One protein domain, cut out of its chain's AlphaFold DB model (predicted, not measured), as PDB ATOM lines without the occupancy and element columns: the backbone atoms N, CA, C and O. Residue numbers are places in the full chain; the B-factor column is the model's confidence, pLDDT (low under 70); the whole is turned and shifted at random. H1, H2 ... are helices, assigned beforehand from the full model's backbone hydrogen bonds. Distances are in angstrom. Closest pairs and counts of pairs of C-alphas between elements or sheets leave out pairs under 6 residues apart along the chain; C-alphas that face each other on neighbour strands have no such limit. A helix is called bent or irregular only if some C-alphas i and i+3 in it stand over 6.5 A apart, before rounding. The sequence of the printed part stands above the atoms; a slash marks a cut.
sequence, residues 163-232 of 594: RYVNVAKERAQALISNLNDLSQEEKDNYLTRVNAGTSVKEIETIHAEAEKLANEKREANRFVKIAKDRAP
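Overview. This is residues 163 to 232 of the 594 residues of the protein "YSIRK-type signal peptide-containing protein" of Dolosigranulum pigrum (UniProt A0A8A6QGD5). One long helix, H3, has two shorter helices, H1 and H2, packed nearly side by side along its first part, so that the three make an up-and-down bundle, each running against the one before it. The far end of H3, residues 222 to 232, sticks out beyond the bundle as a free arm and adds to the length. The printed part has 70 residues, with three named helices in the order H1, H2, H3 and no named strand; its class is all helix. It is loose, with a radius of gyration of the C-alphas of 14.9 A, and spans 55 by 19 by 13 A.

Along the chain. H3, residues 200 to 232, is 48.9 A long, from C-alpha 200 at (-28.583, -22.967, 30.689) to C-alpha 232 at (-38.589, 7.601, 67.540). It is only just irregular: C-alphas 229 and 232 are 6.6 A apart. H1, residues 163 to 177, is 21.6 A long and begins with C-alpha 163 at (-29.128, -21.230, 20.807). H2, residues 184 to 196, is 18.4 A long.

Arrangement. H3 touches H1 with residues 200 to 211 alone, the closest C-alphas being those of Val 165 and Val 200, 5.2 A apart. The two run the same way at a shallow tilt of 10 degrees. H3 touches H2 with residues 203 to 210 alone, closest at the C-alphas of Val 194 and Ile 203, 5.4 A apart. These two form a helical hairpin, opposite ways at a shallow tilt of 13 degrees. H1 and H2 form another hairpin and touch, closest at the C-alphas of Lys 169 and Val 194, 6.0 A apart, opposite ways at a shallow tilt of 4 degrees. In H1 and H2 every O i to N i+4 pair is within hydrogen-bond range; in H3, 28 of 29 are.

Size, cuts and confidence. The C-alphas of Arg 163 and Pro 232, the two farthest apart, are 55.7 A apart. Without residues 222 to 232, which stand free, the body spans 38 by 17 by 14 A. The link from H1 to H2 is short, with 6 residues, and that from H2 to H3 is tight, with 3. The printed part has no cut, its mean pLDDT is 91.4, and no printed residue is under 70.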
ATOM      1  N   ARG A 163     -27.806 -21.862  20.980       79.06
ATOM      2  CA  ARG A 163     -29.128 -21.230  20.807       79.06
ATOM      3  C   ARG A 163     -29.857 -21.053  22.139       79.06
ATOM      4  O   ARG A 163     -30.354 -19.965  22.426       79.06
ATOM      5  N   TYR A 164     -29.895 -22.099  22.959       76.94
ATOM      6  CA  TYR A 164     -30.593 -22.095  24.246       76.94
ATOM      7  C   TYR A 164     -29.816 -21.325  25.310       76.94
ATOM      8  O   TYR A 164     -30.403 -20.568  26.082       76.94
ATOM      9  N   VAL A 165     -28.486 -21.443  25.295       84.25
ATOM     10  CA  VAL A 165     -27.594 -20.657  26.154       84.25
ATOM     11  C   VAL A 165     -27.787 -19.159  25.907       84.25
ATOM     12  O   VAL A 165     -27.901 -18.402  26.866       84.25
ATOM     13  N   ASN A 166     -27.887 -18.714  24.649       84.88
ATOM     14  CA  ASN A 166     -28.092 -17.298  24.331       84.88
ATOM     15  C   ASN A 166     -29.453 -16.772  24.816       84.88
ATOM     16  O   ASN A 166     -29.501 -15.706  25.427       84.88
ATOM     17  N   VAL A 167     -30.535 -17.538  24.644       83.88
ATOM     18  CA  VAL A 167     -31.863 -17.175  25.180       83.88
ATOM     19  C   VAL A 167     -31.845 -17.101  26.713       83.88
ATOM     20  O   VAL A 167     -32.390 -16.164  27.300       83.88
ATOM     21  N   ALA A 168     -31.180 -18.052  27.378       83.50
ATOM     22  CA  ALA A 168     -31.013 -18.028  28.829       83.50
ATOM     23  C   ALA A 168     -30.210 -16.800  29.294       83.50
ATOM     24  O   ALA A 168     -30.584 -16.176  30.289       83.50
ATOM     25  N   LYS A 169     -29.158 -16.403  28.558       91.94
ATOM     26  CA  LYS A 169     -28.387 -15.176  28.834       91.94
ATOM     27  C   LYS A 169     -29.258 -13.932  28.743       91.94
ATOM     28  O   LYS A 169     -29.282 -13.165  29.701       91.94
ATOM     29  N   GLU A 170     -29.993 -13.748  27.647       91.44
ATOM     30  CA  GLU A 170     -30.872 -12.582  27.457       91.44
ATOM     31  C   GLU A 170     -31.907 -12.467  28.587       91.44
ATOM     32  O   GLU A 170     -32.091 -11.397  29.176       91.44
ATOM     33  N   ARG A 171     -32.534 -13.592  28.958       88.12
ATOM     34  CA  ARG A 171     -33.501 -13.642  30.061       88.12
ATOM     35  C   ARG A 171     -32.859 -13.302  31.406       88.12
ATOM     36  O   ARG A 171     -33.390 -12.463  32.133       88.12
ATOM     37  N   ALA A 172     -31.740 -13.939  31.750       92.31
ATOM     38  CA  ALA A 172     -31.059 -13.704  33.021       92.31
ATOM     39  C   ALA A 172     -30.559 -12.254  33.135       92.31
ATOM     40  O   ALA A 172     -30.722 -11.632  34.182       92.31
ATOM     41  N   GLN A 173     -30.035 -11.677  32.049       94.50
ATOM     42  CA  GLN A 173     -29.621 -10.272  31.998       94.50
ATOM     43  C   GLN A 173     -30.783  -9.307  32.263       94.50
ATOM     44  O   GLN A 173     -30.635  -8.366  33.050       94.50
ATOM     45  N   ALA A 174     -31.942  -9.538  31.640       93.62
ATOM     46  CA  ALA A 174     -33.135  -8.725  31.859       93.62
ATOM     47  C   ALA A 174     -33.627  -8.810  33.314       93.62
ATOM     48  O   ALA A 174     -33.925  -7.783  33.927       93.62
ATOM     49  N   LEU A 175     -33.670 -10.016  33.890       93.38
ATOM     50  CA  LEU A 175     -34.104 -10.220  35.274       93.38
ATOM     51  C   LEU A 175     -33.142  -9.566  36.278       93.38
ATOM     52  O   LEU A 175     -33.593  -8.816  37.141       93.38
ATOM     53  N   ILE A 176     -31.824  -9.755  36.121       94.88
ATOM     54  CA  ILE A 176     -30.802  -9.167  37.009       94.88
ATOM     55  C   ILE A 176     -30.831  -7.634  36.952       94.88
ATOM     56  O   ILE A 176     -30.704  -6.969  37.981       94.88
ATOM     57  N   SER A 177     -31.059  -7.056  35.770       94.06
ATOM     58  CA  SER A 177     -31.134  -5.598  35.600       94.06
ATOM     59  C   SER A 177     -32.262  -4.970  36.432       94.06
ATOM     60  O   SER A 177     -32.088  -3.883  36.992       94.06
ATOM     61  N   ASN A 178     -33.376  -5.694  36.591       93.00
ATOM     62  CA  ASN A 178     -34.559  -5.280  37.352       93.00
ATOM     63  C   ASN A 178     -34.450  -5.508  38.876       93.00
ATOM     64  O   ASN A 178     -35.356  -5.119  39.618       93.00
ATOM     65  N   LEU A 179     -33.361  -6.100  39.383       93.38
ATOM     66  CA  LEU A 179     -33.138  -6.292  40.823       93.38
ATOM     67  C   LEU A 179     -32.696  -4.982  41.496       93.38
ATOM     68  O   LEU A 179     -31.517  -4.753  41.742       93.38
ATOM     69  N   ASN A 180     -33.646  -4.093  41.789       90.06
ATOM     70  CA  ASN A 180     -33.385  -2.746  42.326       90.06
ATOM     71  C   ASN A 180     -32.705  -2.711  43.706       90.06
ATOM     72  O   ASN A 180     -32.134  -1.688  44.068       90.06
ATOM     73  N   ASP A 181     -32.749  -3.810  44.461       90.56
ATOM     74  CA  ASP A 181     -32.113  -3.930  45.777       90.56
ATOM     75  C   ASP A 181     -30.597  -4.233  45.696       90.56
ATOM     76  O   ASP A 181     -29.907  -4.213  46.717       90.56
ATOM     77  N   LEU A 182     -30.071  -4.505  44.493       92.62
ATOM     78  CA  LEU A 182     -28.638  -4.669  44.229       92.62
ATOM     79  C   LEU A 182     -27.999  -3.356  43.767       92.62
ATOM     80  O   LEU A 182     -28.606  -2.578  43.025       92.62
ATOM     81  N   SER A 183     -26.740  -3.141  44.152       93.44
ATOM     82  CA  SER A 183     -25.935  -2.032  43.633       93.44
ATOM     83  C   SER A 183     -25.587  -2.251  42.157       93.44
ATOM     84  O   SER A 183     -25.643  -3.372  41.645       93.44
ATOM     85  N   GLN A 184     -25.188  -1.186  41.458       94.12
ATOM     86  CA  GLN A 184     -24.771  -1.310  40.059       94.12
ATOM     87  C   GLN A 184     -23.557  -2.240  39.902       94.12
ATOM     88  O   GLN A 184     -23.542  -3.078  39.010       94.12
ATOM     89  N   GLU A 185     -22.587  -2.160  40.816       95.19
ATOM     90  CA  GLU A 185     -21.398  -3.024  40.816       95.19
ATOM     91  C   GLU A 185     -21.756  -4.509  40.995       95.19
ATOM     92  O   GLU A 185     -21.198  -5.381  40.327       95.19
ATOM     93  N   GLU A 186     -22.725  -4.811  41.863       96.81
ATOM     94  CA  GLU A 186     -23.208  -6.178  42.074       96.81
ATOM     95  C   GLU A 186     -23.913  -6.713  40.829       96.81
ATOM     96  O   GLU A 186     -23.626  -7.830  40.393       96.81
ATOM     97  N   LYS A 187     -24.788  -5.902  40.218       96.25
ATOM     98  CA  LYS A 187     -25.438  -6.245  38.947       96.25
ATOM     99  C   LYS A 187     -24.397  -6.528  37.866       96.25
ATOM    100  O   LYS A 187     -24.468  -7.575  37.228       96.25
ATOM    101  N   ASP A 188     -23.403  -5.659  37.706       97.25
ATOM    102  CA  ASP A 188     -22.353  -5.801  36.691       97.25
ATOM    103  C   ASP A 188     -21.533  -7.090  36.883       97.25
ATOM    104  O   ASP A 188     -21.190  -7.773  35.909       97.25
ATOM    105  N   ASN A 189     -21.268  -7.479  38.136       97.50
ATOM    106  CA  ASN A 189     -20.603  -8.740  38.462       97.50
ATOM    107  C   ASN A 189     -21.434  -9.953  38.004       97.50
ATOM    108  O   ASN A 189     -20.938 -10.799  37.252       97.50
ATOM    109  N   TYR A 190     -22.717 -10.015  38.378       97.62
ATOM    110  CA  TYR A 190     -23.600 -11.108  37.958       97.62
ATOM    111  C   TYR A 190     -23.805 -11.139  36.438       97.62
ATOM    112  O   TYR A 190     -23.747 -12.215  35.844       97.62
ATOM    113  N   LEU A 191     -23.957  -9.984  35.782       97.31
ATOM    114  CA  LEU A 191     -24.075  -9.889  34.322       97.31
ATOM    115  C   LEU A 191     -22.814 -10.401  33.609       97.31
ATOM    116  O   LEU A 191     -22.913 -11.105  32.603       97.31
ATOM    117  N   THR A 192     -21.627 -10.119  34.151       98.00
ATOM    118  CA  THR A 192     -20.359 -10.657  33.631       98.00
ATOM    119  C   THR A 192     -20.318 -12.182  33.732       98.00
ATOM    120  O   THR A 192     -19.940 -12.856  32.772       98.00
ATOM    121  N   ARG A 193     -20.762 -12.741  34.865       97.56
ATOM    122  CA  ARG A 193     -20.859 -14.194  35.067       97.56
ATOM    123  C   ARG A 193     -21.869 -14.832  34.109       97.56
ATOM    124  O   ARG A 193     -21.551 -15.846  33.499       97.56
ATOM    125  N   VAL A 194     -23.039 -14.217  33.911       97.12
ATOM    126  CA  VAL A 194     -24.046 -14.672  32.934       97.12
ATOM    127  C   VAL A 194     -23.469 -14.688  31.518       97.12
ATOM    128  O   VAL A 194     -23.624 -15.676  30.804       97.12
ATOM    129  N   ASN A 195     -22.744 -13.639  31.118       95.12
ATOM    130  CA  ASN A 195     -22.102 -13.570  29.803       95.12
ATOM    131  C   ASN A 195     -21.077 -14.689  29.584       95.12
ATOM    132  O   ASN A 195     -20.997 -15.237  28.481       95.12
ATOM    133  N   ALA A 196     -20.324 -15.040  30.628       95.75
ATOM    134  CA  ALA A 196     -19.337 -16.115  30.605       95.75
ATOM    135  C   ALA A 196     -19.948 -17.528  30.698       95.75
ATOM    136  O   ALA A 196     -19.259 -18.490  30.364       95.75
ATOM    137  N   GLY A 197     -21.213 -17.658  31.116       93.00
ATOM    138  CA  GLY A 197     -21.889 -18.945  31.282       93.00
ATOM    139  C   GLY A 197     -21.952 -19.766  29.991       93.00
ATOM    140  O   GLY A 197     -22.146 -19.223  28.895       93.00
ATOM    141  N   THR A 198     -21.789 -21.083  30.122       91.00
ATOM    142  CA  THR A 198     -21.673 -22.026  28.988       91.00
ATOM    143  C   THR A 198     -22.819 -23.033  28.894       91.00
ATOM    144  O   THR A 198     -22.887 -23.805  27.939       91.00
ATOM    145  N   SER A 199     -23.734 -23.021  29.864       87.56
ATOM    146  CA  SER A 199     -24.932 -23.861  29.888       87.56
ATOM    147  C   SER A 199     -26.117 -23.108  30.491       87.56
ATOM    148  O   SER A 199     -25.928 -22.202  31.306       87.56
ATOM    149  N   VAL A 200     -27.336 -23.507  30.122       81.00
ATOM    150  CA  VAL A 200     -28.583 -22.967  30.689       81.00
ATOM    151  C   VAL A 200     -28.583 -23.082  32.220       81.00
ATOM    152  O   VAL A 200     -28.765 -22.077  32.904       81.00
ATOM    153  N   LYS A 201     -28.259 -24.258  32.770       84.44
ATOM    154  CA  LYS A 201     -28.223 -24.504  34.220       84.44
ATOM    155  C   LYS A 201     -27.235 -23.623  34.989       84.44
ATOM    156  O   LYS A 201     -27.521 -23.192  36.109       84.44
ATOM    157  N   GLU A 202     -26.063 -23.346  34.417       88.50
ATOM    158  CA  GLU A 202     -25.094 -22.418  35.014       88.50
ATOM    159  C   GLU A 202     -25.666 -20.993  35.078       88.50
ATOM    160  O   GLU A 202     -25.596 -20.342  36.121       88.50
ATOM    161  N   ILE A 203     -26.290 -20.533  33.991       90.56
ATOM    162  CA  ILE A 203     -26.903 -19.202  33.904       90.56
ATOM    163  C   ILE A 203     -28.073 -19.063  34.889       90.56
ATOM    164  O   ILE A 203     -28.171 -18.050  35.585       90.56
ATOM    165  N   GLU A 204     -28.923 -20.083  35.003       87.25
ATOM    166  CA  GLU A 204     -30.031 -20.115  35.966       87.25
ATOM    167  C   GLU A 204     -29.538 -20.075  37.414       87.25
ATOM    168  O   GLU A 204     -30.105 -19.359  38.239       87.25
ATOM    169  N   THR A 205     -28.441 -20.777  37.716       92.88
ATOM    170  CA  THR A 205     -27.814 -20.749  39.045       92.88
ATOM    171  C   THR A 205     -27.310 -19.343  39.378       92.88
ATOM    172  O   THR A 205     -27.567 -18.840  40.470       92.88
ATOM    173  N   ILE A 206     -26.651 -18.668  38.429       94.56
ATOM    174  CA  ILE A 206     -26.163 -17.290  38.610       94.56
ATOM    175  C   ILE A 206     -27.331 -16.321  38.846       94.56
ATOM    176  O   ILE A 206     -27.250 -15.471  39.734       94.56
ATOM    177  N   HIS A 207     -28.421 -16.455  38.085       93.19
ATOM    178  CA  HIS A 207     -29.637 -15.668  38.299       93.19
ATOM    179  C   HIS A 207     -30.235 -15.913  39.694       93.19
ATOM    180  O   HIS A 207     -30.510 -14.953  40.412       93.19
ATOM    181  N   ALA A 208     -30.387 -17.176  40.105       92.94
ATOM    182  CA  ALA A 208     -30.942 -17.531  41.410       92.94
ATOM    183  C   ALA A 208     -30.084 -17.001  42.575       92.94
ATOM    184  O   ALA A 208     -30.618 -16.559  43.593       92.94
ATOM    185  N   GLU A 209     -28.755 -16.989  42.431       95.75
ATOM    186  CA  GLU A 209     -27.855 -16.356  43.401       95.75
ATOM    187  C   GLU A 209     -28.073 -14.839  43.500       95.75
ATOM    188  O   GLU A 209     -28.102 -14.299  44.608       95.75
ATOM    189  N   ALA A 210     -28.236 -14.155  42.362       94.00
ATOM    190  CA  ALA A 210     -28.496 -12.716  42.327       94.00
ATOM    191  C   ALA A 210     -29.851 -12.373  42.965       94.00
ATOM    192  O   ALA A 210     -29.940 -11.455  43.782       94.00
ATOM    193  N   GLU A 211     -30.896 -13.136  42.637       92.56
ATOM    194  CA  GLU A 211     -32.237 -12.984  43.209       92.56
ATOM    195  C   GLU A 211     -32.230 -13.209  44.725       92.56
ATOM    196  O   GLU A 211     -32.800 -12.415  45.478       92.56
ATOM    197  N   LYS A 212     -31.522 -14.243  45.193       94.44
ATOM    198  CA  LYS A 212     -31.367 -14.524  46.621       94.44
ATOM    199  C   LYS A 212     -30.721 -13.350  47.362       94.44
ATOM    200  O   LYS A 212     -31.269 -12.908  48.370       94.44
ATOM    201  N   LEU A 213     -29.605 -12.817  46.856       93.94
ATOM    202  CA  LEU A 213     -28.929 -11.669  47.472       93.94
ATOM    203  C   LEU A 213     -29.823 -10.419  47.478       93.94
ATOM    204  O   LEU A 213     -29.884  -9.700  48.476       93.94
ATOM    205  N   ALA A 214     -30.542 -10.169  46.381       92.31
ATOM    206  CA  ALA A 214     -31.484  -9.058  46.292       92.31
ATOM    207  C   ALA A 214     -32.598  -9.181  47.344       92.31
ATOM    208  O   ALA A 214     -32.920  -8.202  48.019       92.31
ATOM    209  N   ASN A 215     -33.153 -10.383  47.529       87.06
ATOM    210  CA  ASN A 215     -34.171 -10.627  48.545       87.06
ATOM    211  C   ASN A 215     -33.621 -10.455  49.971       87.06
ATOM    212  O   ASN A 215     -34.260  -9.800  50.791       87.06
ATOM    213  N   GLU A 216     -32.415 -10.956  50.260       89.50
ATOM    214  CA  GLU A 216     -31.746 -10.765  51.558       89.50
ATOM    215  C   GLU A 216     -31.559  -9.272  51.889       89.50
ATOM    216  O   GLU A 216     -31.861  -8.827  53.002       89.50
ATOM    217  N   LYS A 217     -31.133  -8.462  50.911       88.69
ATOM    218  CA  LYS A 217     -31.002  -7.006  51.076       88.69
ATOM    219  C   LYS A 217     -32.339  -6.304  51.256       88.69
ATOM    220  O   LYS A 217     -32.462  -5.435  52.120       88.69
ATOM    221  N   ARG A 218     -33.353  -6.685  50.476       84.12
ATOM    222  CA  ARG A 218     -34.713  -6.154  50.613       84.12
ATOM    223  C   ARG A 218     -35.259  -6.399  52.014       84.12
ATOM    224  O   ARG A 218     -35.827  -5.492  52.625       84.12
ATOM    225  N   GLU A 219     -35.080  -7.610  52.534       80.31
ATOM    226  CA  GLU A 219     -35.492  -7.963  53.889       80.31
ATOM    227  C   GLU A 219     -34.740  -7.136  54.935       80.31
ATOM    228  O   GLU A 219     -35.387  -6.515  55.783       80.31
ATOM    229  N   ALA A 220     -33.411  -7.032  54.838       82.00
ATOM    230  CA  ALA A 220     -32.607  -6.194  55.729       82.00
ATOM    231  C   ALA A 220     -33.082  -4.727  55.731       82.00
ATOM    232  O   ALA A 220     -33.341  -4.158  56.796       82.00
ATOM    233  N   ASN A 221     -33.310  -4.144  54.551       86.38
ATOM    234  CA  ASN A 221     -33.827  -2.782  54.396       86.38
ATOM    235  C   ASN A 221     -35.232  -2.621  54.997       86.38
ATOM    236  O   ASN A 221     -35.532  -1.598  55.622       86.38
ATOM    237  N   ARG A 222     -36.095  -3.639  54.871       88.50
ATOM    238  CA  ARG A 222     -37.430  -3.640  55.488       88.50
ATOM    239  C   ARG A 222     -37.337  -3.563  57.010       88.50
ATOM    240  O   ARG A 222     -38.086  -2.797  57.617       88.50
ATOM    241  N   PHE A 223     -36.430  -4.318  57.630       89.00
ATOM    242  CA  PHE A 223     -36.231  -4.274  59.081       89.00
ATOM    243  C   PHE A 223     -35.678  -2.928  59.552       89.00
ATOM    244  O   PHE A 223     -36.173  -2.394  60.542       89.00
ATOM    245  N   VAL A 224     -34.721  -2.345  58.821       91.94
ATOM    246  CA  VAL A 224     -34.207  -0.995  59.114       91.94
ATOM    247  C   VAL A 224     -35.336   0.032  59.069       91.94
ATOM    248  O   VAL A 224     -35.474   0.822  60.000       91.94
ATOM    249  N   LYS A 225     -36.202  -0.016  58.049       91.38
ATOM    250  CA  LYS A 225     -37.361   0.884  57.946       91.38
ATOM    251  C   LYS A 225     -38.310   0.744  59.141       91.38
ATOM    252  O   LYS A 225     -38.652   1.740  59.769       91.38
ATOM    253  N   ILE A 226     -38.675  -0.488  59.506       91.75
ATOM    254  CA  ILE A 226     -39.527  -0.754  60.679       91.75
ATOM    255  C   ILE A 226     -38.882  -0.209  61.964       91.75
ATOM    256  O   ILE A 226     -39.570   0.368  62.808       91.75
ATOM    257  N   ALA A 227     -37.568  -0.381  62.121       93.00
ATOM    258  CA  ALA A 227     -36.834   0.137  63.269       93.00
ATOM    259  C   ALA A 227     -36.842   1.676  63.303       93.00
ATOM    260  O   ALA A 227     -37.127   2.243  64.359       93.00
ATOM    261  N   LYS A 228     -36.640   2.347  62.158       94.62
ATOM    262  CA  LYS A 228     -36.737   3.814  62.030       94.62
ATOM    263  C   LYS A 228     -38.135   4.354  62.326       94.62
ATOM    264  O   LYS A 228     -38.252   5.429  62.896       94.62
ATOM    265  N   ASP A 229     -39.189   3.595  62.041       94.94
ATOM    266  CA  ASP A 229     -40.562   4.001  62.377       94.94
ATOM    267  C   ASP A 229     -40.890   3.819  63.873       94.94
ATOM    268  O   ASP A 229     -41.759   4.503  64.429       94.94
ATOM    269  N   ARG A 230     -40.233   2.860  64.541       96.44
ATOM    270  CA  ARG A 230     -40.523   2.483  65.933       96.44
ATOM    271  C   ARG A 230     -39.656   3.218  66.948       96.44
ATOM    272  O   ARG A 230     -40.183   3.671  67.963       96.44
ATOM    273  N   ALA A 231     -38.353   3.321  66.707       96.75
ATOM    274  CA  ALA A 231     -37.409   3.893  67.663       96.75
ATOM    275  C   ALA A 231     -37.751   5.344  68.065       96.75
ATOM    276  O   ALA A 231     -37.756   5.613  69.266       96.75
ATOM    277  N   PRO A 232     -38.170   6.253  67.158       97.38
ATOM    278  CA  PRO A 232     -38.589   7.601  67.540       97.38
ATOM    279  C   PRO A 232     -39.788   7.621  68.494       97.38
ATOM    280  O   PRO A 232     -39.869   8.488  69.360       97.38
TER     281      PRO A 232